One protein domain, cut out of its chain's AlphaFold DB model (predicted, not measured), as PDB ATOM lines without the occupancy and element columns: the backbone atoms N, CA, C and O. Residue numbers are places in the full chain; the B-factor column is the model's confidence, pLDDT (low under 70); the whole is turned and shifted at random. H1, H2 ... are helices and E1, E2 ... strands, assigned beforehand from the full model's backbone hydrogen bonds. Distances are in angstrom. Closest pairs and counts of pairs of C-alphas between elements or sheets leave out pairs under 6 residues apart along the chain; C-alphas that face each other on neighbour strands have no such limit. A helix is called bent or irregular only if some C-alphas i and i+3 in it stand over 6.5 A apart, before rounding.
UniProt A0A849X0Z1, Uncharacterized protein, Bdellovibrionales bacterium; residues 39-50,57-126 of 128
ATOM      1  N   CYS A  39      36.878  -8.989  26.345       84.88
ATOM      2  CA  CYS A  39      37.402 -10.185  26.970       84.88
ATOM      3  C   CYS A  39      38.650 -10.630  26.248       84.88
ATOM      4  O   CYS A  39      38.648 -10.721  25.017       84.88
ATOM      5  N   TYR A  40      39.656 -11.013  27.014       86.38
ATOM      6  CA  TYR A  40      40.872 -11.603  26.491       86.38
ATOM      7  C   TYR A  40      41.019 -13.003  27.058       86.38
ATOM      8  O   TYR A  40      40.827 -13.196  28.255       86.38
ATOM      9  N   LEU A  41      41.354 -13.965  26.202       85.88
ATOM     10  CA  LEU A  41      41.799 -15.293  26.620       85.88
ATOM     11  C   LEU A  41      43.204 -15.498  26.094       85.88
ATOM     12  O   LEU A  41      43.438 -15.367  24.887       85.88
ATOM     13  N   HIS A  42      44.122 -15.844  26.982       85.19
ATOM     14  CA  HIS A  42      45.456 -16.248  26.589       85.19
ATOM     15  C   HIS A  42      45.920 -17.460  27.389       85.19
ATOM     16  O   HIS A  42      45.416 -17.748  28.472       85.19
ATOM     17  N   GLY A  43      46.839 -18.218  26.810       80.31
ATOM     18  CA  GLY A  43      47.439 -19.369  27.467       80.31
ATOM     19  C   GLY A  43      47.876 -20.418  26.461       80.31
ATOM     20  O   GLY A  43      47.965 -20.145  25.263       80.31
ATOM     21  N   ILE A  44      48.173 -21.615  26.957       76.69
ATOM     22  CA  ILE A  44      48.715 -22.716  26.154       76.69
ATOM     23  C   ILE A  44      47.727 -23.885  26.173       76.69
ATOM     24  O   ILE A  44      47.329 -24.346  27.244       76.69
ATOM     25  N   VAL A  45      47.363 -24.389  24.995       74.69
ATOM     26  CA  VAL A  45      46.581 -25.623  24.815       74.69
ATOM     27  C   VAL A  45      47.457 -26.665  24.139       74.69
ATOM     28  O   VAL A  45      48.046 -26.396  23.105       74.69
ATOM     29  N   ARG A  46      47.571 -27.856  24.718       71.50
ATOM     30  CA  ARG A  46      48.432 -28.924  24.195       71.50
ATOM     31  C   ARG A  46      47.591 -30.002  23.537       71.50
ATOM     32  O   ARG A  46      46.452 -30.243  23.930       71.50
ATOM     33  N   ALA A  47      48.148 -30.697  22.553       65.56
ATOM     34  CA  ALA A  47      47.554 -31.947  22.091       65.56
ATOM     35  C   ALA A  47      47.521 -32.981  23.236       65.56
ATOM     36  O   ALA A  47      48.311 -32.900  24.172       65.56
ATOM     37  N   LYS A  48      46.627 -33.974  23.146       65.75
ATOM     38  CA  LYS A  48      46.457 -35.045  24.153       65.75
ATOM     39  C   LYS A  48      47.734 -35.828  24.492       65.75
ATOM     40  O   LYS A  48      47.782 -36.522  25.501       65.75
ATOM     41  N   ASP A  49      48.740 -35.755  23.630       68.94
ATOM     42  CA  ASP A  49      50.034 -36.394  23.818       68.94
ATOM     43  C   ASP A  49      50.943 -35.523  24.699       68.94
ATOM     44  O   ASP A  49      51.599 -34.590  24.231       68.94
ATOM     45  N   GLU A  50      50.972 -35.840  25.996       63.72
ATOM     46  CA  GLU A  50      51.751 -35.138  27.026       63.72
ATOM     47  C   GLU A  50      53.275 -35.247  26.840       63.72
ATOM     48  O   GLU A  50      54.031 -34.536  27.505       63.72
ATOM     49  N   SER A  57      53.039 -22.519  18.559       75.62
ATOM     50  CA  SER A  57      51.802 -22.887  17.856       75.62
ATOM     51  C   SER A  57      50.675 -23.324  18.800       75.62
ATOM     52  O   SER A  57      49.507 -23.207  18.432       75.62
ATOM     53  N   ASP A  58      51.011 -23.763  20.014       75.69
ATOM     54  CA  ASP A  58      50.071 -24.167  21.064       75.69
ATOM     55  C   ASP A  58      49.544 -22.968  21.877       75.69
ATOM     56  O   ASP A  58      48.635 -23.107  22.703       75.69
ATOM     57  N   MET A  59      50.107 -21.770  21.675       79.88
ATOM     58  CA  MET A  59      49.626 -20.554  22.326       79.88
ATOM     59  C   MET A  59      48.334 -20.059  21.681       79.88
ATOM     60  O   MET A  59      48.291 -19.728  20.496       79.88
ATOM     61  N   ILE A  60      47.300 -19.883  22.499       81.56
ATOM     62  CA  ILE A  60      46.071 -19.207  22.094       81.56
ATOM     63  C   ILE A  60      46.079 -17.769  22.596       81.56
ATOM     64  O   ILE A  60      46.452 -17.482  23.733       81.56
ATOM     65  N   ARG A  61      45.655 -16.853  21.729       85.88
ATOM     66  CA  ARG A  61      45.381 -15.454  22.062       85.88
ATOM     67  C   ARG A  61      44.108 -15.050  21.355       85.88
ATOM     68  O   ARG A  61      44.058 -15.025  20.128       85.88
ATOM     69  N   MET A  62      43.078 -14.752  22.125       84.94
ATOM     70  CA  MET A  62      41.776 -14.402  21.585       84.94
ATOM     71  C   MET A  62      41.204 -13.180  22.257       84.94
ATOM     72  O   MET A  62      41.493 -12.885  23.416       84.94
ATOM     73  N   ARG A  63      40.329 -12.522  21.502       87.50
ATOM     74  CA  ARG A  63      39.569 -11.372  21.949       87.50
ATOM     75  C   ARG A  63      38.101 -11.556  21.602       87.50
ATOM     76  O   ARG A  63      37.781 -11.917  20.471       87.50
ATOM     77  N   PHE A  64      37.228 -11.253  22.554       84.88
ATOM     78  CA  PHE A  64      35.784 -11.256  22.353       84.88
ATOM     79  C   PHE A  64      35.195  -9.901  22.734       84.88
ATOM     80  O   PHE A  64      35.564  -9.330  23.761       84.88
ATOM     81  N   ASP A  65      34.254  -9.416  21.926       86.50
ATOM     82  CA  ASP A  65      33.419  -8.277  22.298       86.50
ATOM     83  C   ASP A  65      32.363  -8.771  23.299       86.50
ATOM     84  O   ASP A  65      31.484  -9.571  22.954       86.50
ATOM     85  N   ALA A  66      32.416  -8.283  24.532       84.19
ATOM     86  CA  ALA A  66      31.381  -8.537  25.524       84.19
ATOM     87  C   ALA A  66      31.015  -7.221  26.201       84.19
ATOM     88  O   ALA A  66      31.844  -6.353  26.384       84.19
ATOM     89  N   ASP A  67      29.745  -7.048  26.528       84.56
ATOM     90  CA  ASP A  67      29.196  -5.841  27.160       84.56
ATOM     91  C   ASP A  67      29.122  -5.977  28.690       84.56
ATOM     92  O   ASP A  67      28.777  -5.032  29.390       84.56
ATOM     93  N   SER A  68      29.422  -7.168  29.208       82.94
ATOM     94  CA  SER A  68      29.305  -7.533  30.615       82.94
ATOM     95  C   SER A  68      30.257  -8.673  30.976       82.94
ATOM     96  O   SER A  68      30.555  -9.548  30.151       82.94
ATOM     97  N   ARG A  69      30.662  -8.720  32.252       80.69
ATOM     98  CA  ARG A  69      31.497  -9.797  32.811       80.69
ATOM     99  C   ARG A  69      30.834 -11.169  32.658       80.69
ATOM    100  O   ARG A  69      31.498 -12.142  32.312       80.69
ATOM    101  N   ASP A  70      29.518 -11.262  32.824       82.88
ATOM    102  CA  ASP A  70      28.800 -12.535  32.678       82.88
ATOM    103  C   ASP A  70      28.811 -13.056  31.243       82.88
ATOM    104  O   ASP A  70      28.995 -14.252  31.003       82.88
ATOM    105  N   LYS A  71      28.640 -12.164  30.261       85.44
ATOM    106  CA  LYS A  71      28.769 -12.534  28.851       85.44
ATOM    107  C   LYS A  71      30.192 -12.990  28.545       85.44
ATOM    108  O   LYS A  71      30.351 -13.991  27.852       85.44
ATOM    109  N   CYS A  72      31.189 -12.329  29.131       84.81
ATOM    110  CA  CYS A  72      32.584 -12.746  29.061       84.81
ATOM    111  C   CYS A  72      32.775 -14.194  29.526       84.81
ATOM    112  O   CYS A  72      33.229 -15.041  28.757       84.81
ATOM    113  N   LYS A  73      32.332 -14.499  30.754       82.00
ATOM    114  CA  LYS A  73      32.422 -15.840  31.350       82.00
ATOM    115  C   LYS A  73      31.747 -16.899  30.473       82.00
ATOM    116  O   LYS A  73      32.340 -17.944  30.221       82.00
ATOM    117  N   ARG A  74      30.551 -16.616  29.938       84.12
ATOM    118  CA  ARG A  74      29.833 -17.538  29.034       84.12
ATOM    119  C   ARG A  74      30.581 -17.804  27.727       84.12
ATOM    120  O   ARG A  74      30.603 -18.941  27.266       84.12
ATOM    121  N   MET A  75      31.175 -16.777  27.118       86.06
ATOM    122  CA  MET A  75      31.926 -16.936  25.866       86.06
ATOM    123  C   MET A  75      33.208 -17.746  26.071       86.06
ATOM    124  O   MET A  75      33.519 -18.609  25.251       86.06
ATOM    125  N   LEU A  76      33.914 -17.509  27.178       84.25
ATOM    126  CA  LEU A  76      35.105 -18.270  27.556       84.25
ATOM    127  C   LEU A  76      34.772 -19.742  27.818       84.25
ATOM    128  O   LEU A  76      35.405 -20.623  27.242       84.25
ATOM    129  N   ASP A  77      33.732 -20.016  28.611       80.44
ATOM    130  CA  ASP A  77      33.261 -21.379  28.884       80.44
ATOM    131  C   ASP A  77      32.862 -22.112  27.590       80.44
ATOM    132  O   ASP A  77      33.300 -23.239  27.350       80.44
ATOM    133  N   ALA A  78      32.114 -21.451  26.700       83.81
ATOM    134  CA  ALA A  78      31.741 -22.022  25.406       83.81
ATOM    135  C   ALA A  78      32.964 -22.344  24.532       83.81
ATOM    136  O   ALA A  78      33.035 -23.429  23.948       83.81
ATOM    137  N   TYR A  79      33.944 -21.435  24.465       83.88
ATOM    138  CA  TYR A  79      35.174 -21.674  23.716       83.88
ATOM    139  C   TYR A  79      35.928 -22.888  24.254       83.88
ATOM    140  O   TYR A  79      36.334 -23.753  23.477       83.88
ATOM    141  N   CYS A  80      36.096 -22.958  25.570       78.12
ATOM    142  CA  CYS A  80      36.837 -24.022  26.221       78.12
ATOM    143  C   CYS A  80      36.171 -25.390  26.040       78.12
ATOM    144  O   CYS A  80      36.844 -26.366  25.703       78.12
ATOM    145  N   ARG A  81      34.843 -25.473  26.184       78.25
ATOM    146  CA  ARG A  81      34.099 -26.719  25.939       78.25
ATOM    147  C   ARG A  81      34.288 -27.222  24.510       78.25
ATOM    148  O   ARG A  81      34.569 -28.399  24.315       78.25
ATOM    149  N   TYR A  82      34.179 -26.340  23.521       77.62
ATOM    150  CA  TYR A  82      34.232 -26.757  22.122       77.62
ATOM    151  C   TYR A  82      35.658 -26.997  21.612       77.62
ATOM    152  O   TYR A  82      35.934 -28.010  20.978       77.62
ATOM    153  N   ASN A  83      36.585 -26.070  21.861       74.69
ATOM    154  CA  ASN A  83      37.914 -26.131  21.250       74.69
ATOM    155  C   ASN A  83      38.912 -26.960  22.038       74.69
ATOM    156  O   ASN A  83      39.880 -27.407  21.440       74.69
ATOM    157  N   ILE A  84      38.704 -27.155  23.339       73.81
ATOM    158  CA  ILE A  84      39.658 -27.882  24.176       73.81
ATOM    159  C   ILE A  84      39.125 -29.285  24.422       73.81
ATOM    160  O   ILE A  84      39.689 -30.251  23.917       73.81
ATOM    161  N   ARG A  85      37.969 -29.393  25.086       71.62
ATOM    162  CA  ARG A  85      37.371 -30.692  25.420       71.62
ATOM    163  C   ARG A  85      36.946 -31.469  24.172       71.62
ATOM    164  O   ARG A  85      37.426 -32.580  23.964       71.62
ATOM    165  N   ASP A  86      36.077 -30.902  23.333       71.25
ATOM    166  CA  ASP A  86      35.464 -31.671  22.233       71.25
ATOM    167  C   ASP A  86      36.453 -31.981  21.092       71.25
ATOM    168  O   ASP A  86      36.283 -32.965  20.372       71.25
ATOM    169  N   ARG A  87      37.525 -31.190  20.948       72.38
ATOM    170  CA  ARG A  87      38.614 -31.451  19.987       72.38
ATOM    171  C   ARG A  87      39.771 -32.271  20.564       72.38
ATOM    172  O   ARG A  87      40.725 -32.552  19.844       72.38
ATOM    173  N   GLY A  88      39.685 -32.683  21.831       66.88
ATOM    174  CA  GLY A  88      40.668 -33.561  22.463       66.88
ATOM    175  C   GLY A  88      42.016 -32.902  22.763       66.88
ATOM    176  O   GLY A  88      43.026 -33.602  22.805       66.88
ATOM    177  N   TYR A  89      42.052 -31.586  22.964       71.69
ATOM    178  CA  TYR A  89      43.227 -30.902  23.498       71.69
ATOM    179  C   TYR A  89      43.210 -30.947  25.030       71.69
ATOM    180  O   TYR A  89      42.155 -30.948  25.664       71.69
ATOM    181  N   LEU A  90      44.392 -30.956  25.634       67.88
ATOM    182  CA  LEU A  90      44.583 -30.713  27.056       67.88
ATOM    183  C   LEU A  90      44.773 -29.211  27.253       67.88
ATOM    184  O   LEU A  90      45.570 -28.573  26.561       67.88
ATOM    185  N   ALA A  91      44.045 -28.623  28.192       59.22
ATOM    186  CA  ALA A  91      44.297 -27.238  28.560       59.22
ATOM    187  C   ALA A  91      45.473 -27.179  29.539       59.22
ATOM    188  O   ALA A  91      45.472 -27.872  30.553       59.22
ATOM    189  N   GLY A  92      46.466 -26.342  29.239       63.69
ATOM    190  CA  GLY A  92      47.418 -25.888  30.245       63.69
ATOM    191  C   GLY A  92      46.793 -24.818  31.146       63.69
ATOM    192  O   GLY A  92      45.573 -24.738  31.299       63.69
ATOM    193  N   THR A  93      47.634 -23.951  31.713       67.06
ATOM    194  CA  THR A  93      47.166 -22.732  32.383       67.06
ATOM    195  C   THR A  93      46.568 -21.788  31.344       67.06
ATOM    196  O   THR A  93      47.265 -21.358  30.417       67.06
ATOM    197  N   LEU A  94      45.280 -21.481  31.492       76.12
ATOM    198  CA  LEU A  94      44.592 -20.465  30.709       76.12
ATOM    199  C   LEU A  94      44.218 -19.303  31.615       76.12
ATOM    200  O   LEU A  94      43.694 -19.491  32.710       76.12
ATOM    201  N   GLU A  95      44.453 -18.095  31.136       78.75
ATOM    202  CA  GLU A  95      44.163 -16.874  31.865       78.75
ATOM    203  C   GLU A  95      43.203 -16.035  31.035       78.75
ATOM    204  O   GLU A  95      43.413 -15.807  29.837       78.75
ATOM    205  N   ALA A  96      42.132 -15.578  31.673       81.19
ATOM    206  CA  ALA A  96      41.197 -14.673  31.041       81.19
ATOM    207  C   ALA A  96      41.061 -13.373  31.816       81.19
ATOM    208  O   ALA A  96      41.149 -13.339  33.042       81.19
ATOM    209  N   TYR A  97      40.805 -12.312  31.062       82.81
ATOM    210  CA  TYR A  97      40.744 -10.953  31.571       82.81
ATOM    211  C   TYR A  97      39.488 -10.306  31.045       82.81
ATOM    212  O   TYR A  97      39.201 -10.357  29.842       82.81
ATOM    213  N   TRP A  98      38.762  -9.675  31.954       83.06
ATOM    214  CA  TRP A  98      37.657  -8.804  31.611       83.06
ATOM    215  C   TRP A  98      38.100  -7.349  31.738       83.06
ATOM    216  O   TRP A  98      38.545  -6.932  32.805       83.06
ATOM    217  N   ARG A  99      37.970  -6.580  30.652       82.56
ATOM    218  CA  ARG A  99      38.261  -5.143  30.631       82.56
ATOM    219  C   ARG A  99      36.992  -4.357  30.296       82.56
ATOM    220  O   ARG A  99      36.534  -4.436  29.151       82.56
ATOM    221  N   PRO A 100      36.401  -3.635  31.266       73.94
ATOM    222  CA  PRO A 100      35.173  -2.873  31.049       73.94
ATOM    223  C   PRO A 100      35.377  -1.637  30.158       73.94
ATOM    224  O   PRO A 100      34.430  -1.213  29.499       73.94
ATOM    225  N   ASP A 101      36.596  -1.098  30.082       70.81
ATOM    226  CA  ASP A 101      36.978  -0.028  29.155       70.81
ATOM    227  C   ASP A 101      38.168  -0.485  28.290       70.81
ATOM    228  O   ASP A 101      39.042  -1.232  28.728       70.81
ATOM    229  N   VAL A 102      38.167  -0.074  27.023       64.44
ATOM    230  CA  VAL A 102      39.186  -0.419  26.021       64.44
ATOM    231  C   VAL A 102      40.458   0.411  26.206       64.44
ATOM    232  O   VAL A 102      41.513   0.003  25.728       64.44
ATOM    233  N   ASN A 103      40.352   1.563  26.873       62.53
ATOM    234  CA  ASN A 103      41.454   2.505  27.083       62.53
ATOM    235  C   ASN A 103      41.929   2.566  28.537       62.53
ATOM    236  O   ASN A 103      42.760   3.411  28.861       62.53
ATOM    237  N   ASP A 104      41.375   1.722  29.404       61.25
ATOM    238  CA  ASP A 104      41.762   1.672  30.803       61.25
ATOM    239  C   ASP A 104      42.767   0.536  31.022       61.25
ATOM    240  O   ASP A 104      42.495  -0.636  30.734       61.25
ATOM    241  N   ASP A 105      43.950   0.920  31.494       58.84
ATOM    242  CA  ASP A 105      45.004   0.013  31.948       58.84
ATOM    243  C   ASP A 105      44.835  -0.351  33.437       58.84
ATOM    244  O   ASP A 105      45.725  -0.975  34.015       58.84
ATOM    245  N   SER A 106      43.712   0.031  34.065       58.38
ATOM    246  CA  SER A 106      43.373  -0.360  35.434       58.38
ATOM    247  C   SER A 106      43.289  -1.878  35.618       58.38
ATOM    248  O   SER A 106      43.164  -2.648  34.658       58.38
ATOM    249  N   ASP A 107      43.383  -2.293  36.886       57.34
ATOM    250  CA  ASP A 107      43.396  -3.685  37.327       57.34
ATOM    251  C   ASP A 107      42.200  -4.461  36.758       57.34
ATOM    252  O   ASP A 107      41.080  -4.440  37.268       57.34
ATOM    253  N   SER A 108      42.447  -5.158  35.652       66.94
ATOM    254  CA  SER A 108      41.476  -6.051  35.042       66.94
ATOM    255  C   SER A 108      41.332  -7.297  35.906       66.94
ATOM    256  O   SER A 108      42.336  -7.959  36.173       66.94
ATOM    257  N   ASP A 109      40.098  -7.652  36.273       69.12
ATOM    258  CA  ASP A 109      39.794  -8.900  36.977       69.12
ATOM    259  C   ASP A 109      40.379 -10.088  36.196       69.12
ATOM    260  O   ASP A 109      39.887 -10.452  35.115       69.12
ATOM    261  N   LYS A 110      41.437 -10.688  36.748       72.31
ATOM    262  CA  LYS A 110      42.054 -11.898  36.216       72.31
ATOM    263  C   LYS A 110      41.315 -13.108  36.764       72.31
ATOM    264  O   LYS A 110      41.184 -13.294  37.973       72.31
ATOM    265  N   VAL A 111      40.856 -13.948  35.848       68.88
ATOM    266  CA  VAL A 111      40.289 -15.252  36.170       68.88
ATOM    267  C   VAL A 111      41.215 -16.303  35.595       68.88
ATOM    268  O   VAL A 111      41.413 -16.375  34.377       68.88
ATOM    269  N   THR A 112      41.778 -17.125  36.472       68.00
ATOM    270  CA  THR A 112      42.592 -18.257  36.044       68.00
ATOM    271  C   THR A 112      41.687 -19.462  35.877       68.00
ATOM    272  O   THR A 112      40.937 -19.839  36.778       68.00
ATOM    273  N   PHE A 113      41.763 -20.065  34.699       65.44
ATOM    274  CA  PHE A 113      41.072 -21.294  34.385       65.44
ATOM    275  C   PHE A 113      42.070 -22.439  34.433       65.44
ATOM    276  O   PHE A 113      43.026 -22.499  33.656       65.44
ATOM    277  N   THR A 114      41.822 -23.370  35.344       61.50
ATOM    278  CA  THR A 114      42.529 -24.647  35.373       61.50
ATOM    279  C   THR A 114      41.593 -25.717  34.848       61.50
ATOM    280  O   THR A 114      40.435 -25.805  35.259       61.50
ATOM    281  N   PHE A 115      42.096 -26.519  33.918       60.66
ATOM    282  CA  PHE A 115      41.398 -27.696  33.436       60.66
ATOM    283  C   PHE A 115      41.998 -28.899  34.126       60.66
ATOM    284  O   PHE A 115      43.200 -29.142  34.046       60.66
ATOM    285  N   THR A 116      41.154 -29.635  34.829       55.66
ATOM    286  CA  THR A 116      41.556 -30.913  35.403       55.66
ATOM    287  C   THR A 116      41.554 -32.002  34.331       55.66
ATOM    288  O   THR A 116      40.967 -31.854  33.257       55.66
ATOM    289  N   ASP A 117      42.162 -33.136  34.656       49.25
ATOM    290  CA  ASP A 117      42.036 -34.427  33.965       49.25
ATOM    291  C   ASP A 117      40.577 -34.839  33.669       49.25
ATOM    292  O   ASP A 117      40.304 -35.571  32.717       49.25
ATOM    293  N   LYS A 118      39.612 -34.311  34.432       48.62
ATOM    294  CA  LYS A 118      38.164 -34.474  34.217       48.62
ATOM    295  C   LYS A 118      37.536 -33.413  33.308       48.62
ATOM    296  O   LYS A 118      36.312 -33.329  33.226       48.62
ATOM    297  N   CYS A 119      38.344 -32.587  32.643       50.97
ATOM    298  CA  CYS A 119      37.899 -31.451  31.831       50.97
ATOM    299  C   CYS A 119      36.944 -30.504  32.584       50.97
ATOM    300  O   CYS A 119      36.075 -29.879  31.970       50.97
ATOM    301  N   MET A 120      37.067 -30.412  33.911       51.41
ATOM    302  CA  MET A 120      36.271 -29.476  34.695       51.41
ATOM    303  C   MET A 120      36.946 -28.112  34.667       51.41
ATOM    304  O   MET A 120      38.119 -27.990  35.009       51.41
ATOM    305  N   VAL A 121      36.186 -27.101  34.252       57.94
ATOM    306  CA  VAL A 121      36.592 -25.698  34.304       57.94
ATOM    307  C   VAL A 121      36.438 -25.232  35.748       57.94
ATOM    308  O   VAL A 121      35.317 -24.988  36.193       57.94
ATOM    309  N   SER A 122      37.536 -25.117  36.492       58.28
ATOM    310  CA  SER A 122      37.529 -24.377  37.756       58.28
ATOM    311  C   SER A 122      38.036 -22.964  37.494       58.28
ATOM    312  O   SER A 122      39.178 -22.787  37.065       58.28
ATOM    313  N   ALA A 123      37.172 -21.974  37.712       59.22
ATOM    314  CA  ALA A 123      37.550 -20.570  37.733       59.22
ATOM    315  C   ALA A 123      37.940 -20.203  39.166       59.22
ATOM    316  O   ALA A 123      37.097 -20.281  40.061       59.22
ATOM    317  N   SER A 124      39.195 -19.819  39.367       61.56
ATOM    318  CA  SER A 124      39.639 -19.198  40.613       61.56
ATOM    319  C   SER A 124      39.822 -17.711  40.338       61.56
ATOM    320  O   SER A 124      40.647 -17.330  39.502       61.56
ATOM    321  N   ASP A 125      39.013 -16.885  40.996       60.53
ATOM    322  CA  ASP A 125      39.186 -15.434  40.991       60.53
ATOM    323  C   ASP A 125      40.325 -15.111  41.984       60.53
ATOM    324  O   ASP A 125      40.293 -15.587  43.117       60.53
ATOM    325  N   GLU A 126      41.335 -14.322  41.597       53.47
ATOM    326  CA  GLU A 126      42.445 -13.940  42.506       53.47
ATOM    327  C   GLU A 126      42.043 -12.883  43.564       53.47
ATOM    328  O   GLU A 126      42.897 -12.368  44.275       53.47
TER     329      GLU A 126
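This is residues 39 to 50 and 57 to 126 of the 128 residues of an uncharacterized protein of Bdellovibrionales bacterium (UniProt A0A849X0Z1). A twisted sheet of five strands curls round one long helix, H1, which packs on one face of the sheet. E2 and E5 make the edges, and the short hairpin of E4 and E5 ends the sheet on one side. The printed part has 82 residues, in the order E1, E2, H1, E3, E4, E5; the sheet's order is E2, E1, E3, E4, E5, all antiparallel, and the class is mixed, helices and strands. It is compact, with a radius of gyration of the C-alphas of 12.8 A, yet elongated in outline, spanning 40 by 23 by 22 A.

Begin at E1, residues 39 to 47, an inner strand that bends by 52 degrees at residue 43. E2, residues 59 to 65, is its antiparallel neighbour at 150 degrees; look at N 39 and O 64, 2.9 A apart, within hydrogen-bond range. H1, residues 69 to 85, is on the sheet, two layers in all, and 12 of its 13 O i to N i+4 pairs are within hydrogen-bond range. E3, residues 89 to 99, bends by 70 degrees at residue 92 and is antiparallel to E1 at 171 degrees, with N 42 and O 95 at 2.9 A. The closest C-alphas of H1 and E3 are those of Arg 69 and Trp 98, 6.4 A apart; of H1 and E1, those of Cys 39 and Cys 72, 5.8 A apart. E2, H1 and E3 form a split strand-helix-strand unit, two strands running the same way with E1 between them, and its crossover is right-handed. E4, residues 109 to 115, forms a hairpin with E3, with N 96 and O 111 at 2.9 A. E5, residues 121 to 125, forms a hairpin with E4, with N 124 and O 112 at 3.1 A. E3, E4 and E5 are a meander, each strand the antiparallel neighbour of the one before. H1 and E4 are near each other, with 8 pairs of C-alphas within 10 A, while E3 and E5 are apart.

Find C-alpha 39 at (37.402, -10.185, 26.970); from there E1 runs 24.5 A to C-alpha 47. E2 covers 20.3 A. H1 begins at C-alpha 69, at (31.497, -9.797, 32.811), and runs 22.9 A; it is neither bent nor irregular, but only just: C-alphas 82 and 85 are 6.0 A apart. E3 is the longest strand, 27.2 A; E4 covers 19.2 A, and E5 12.5 A to C-alpha 125 at (39.186, -15.434, 40.991).

The C-alphas of Asp 49 and Asn 103 are the two farthest apart, 40.0 A. Residues 51 to 56 are not printed, in the link from E1 to E2, and C-alphas 50 and 57 are 15.3 A apart across this cut. Of the links printed whole, E3 to E4 is short and the others are tight. The mean pLDDT of the printed part is 72.5; 33 residues are under 70, among them residues 102 to 109 and 111 to 126.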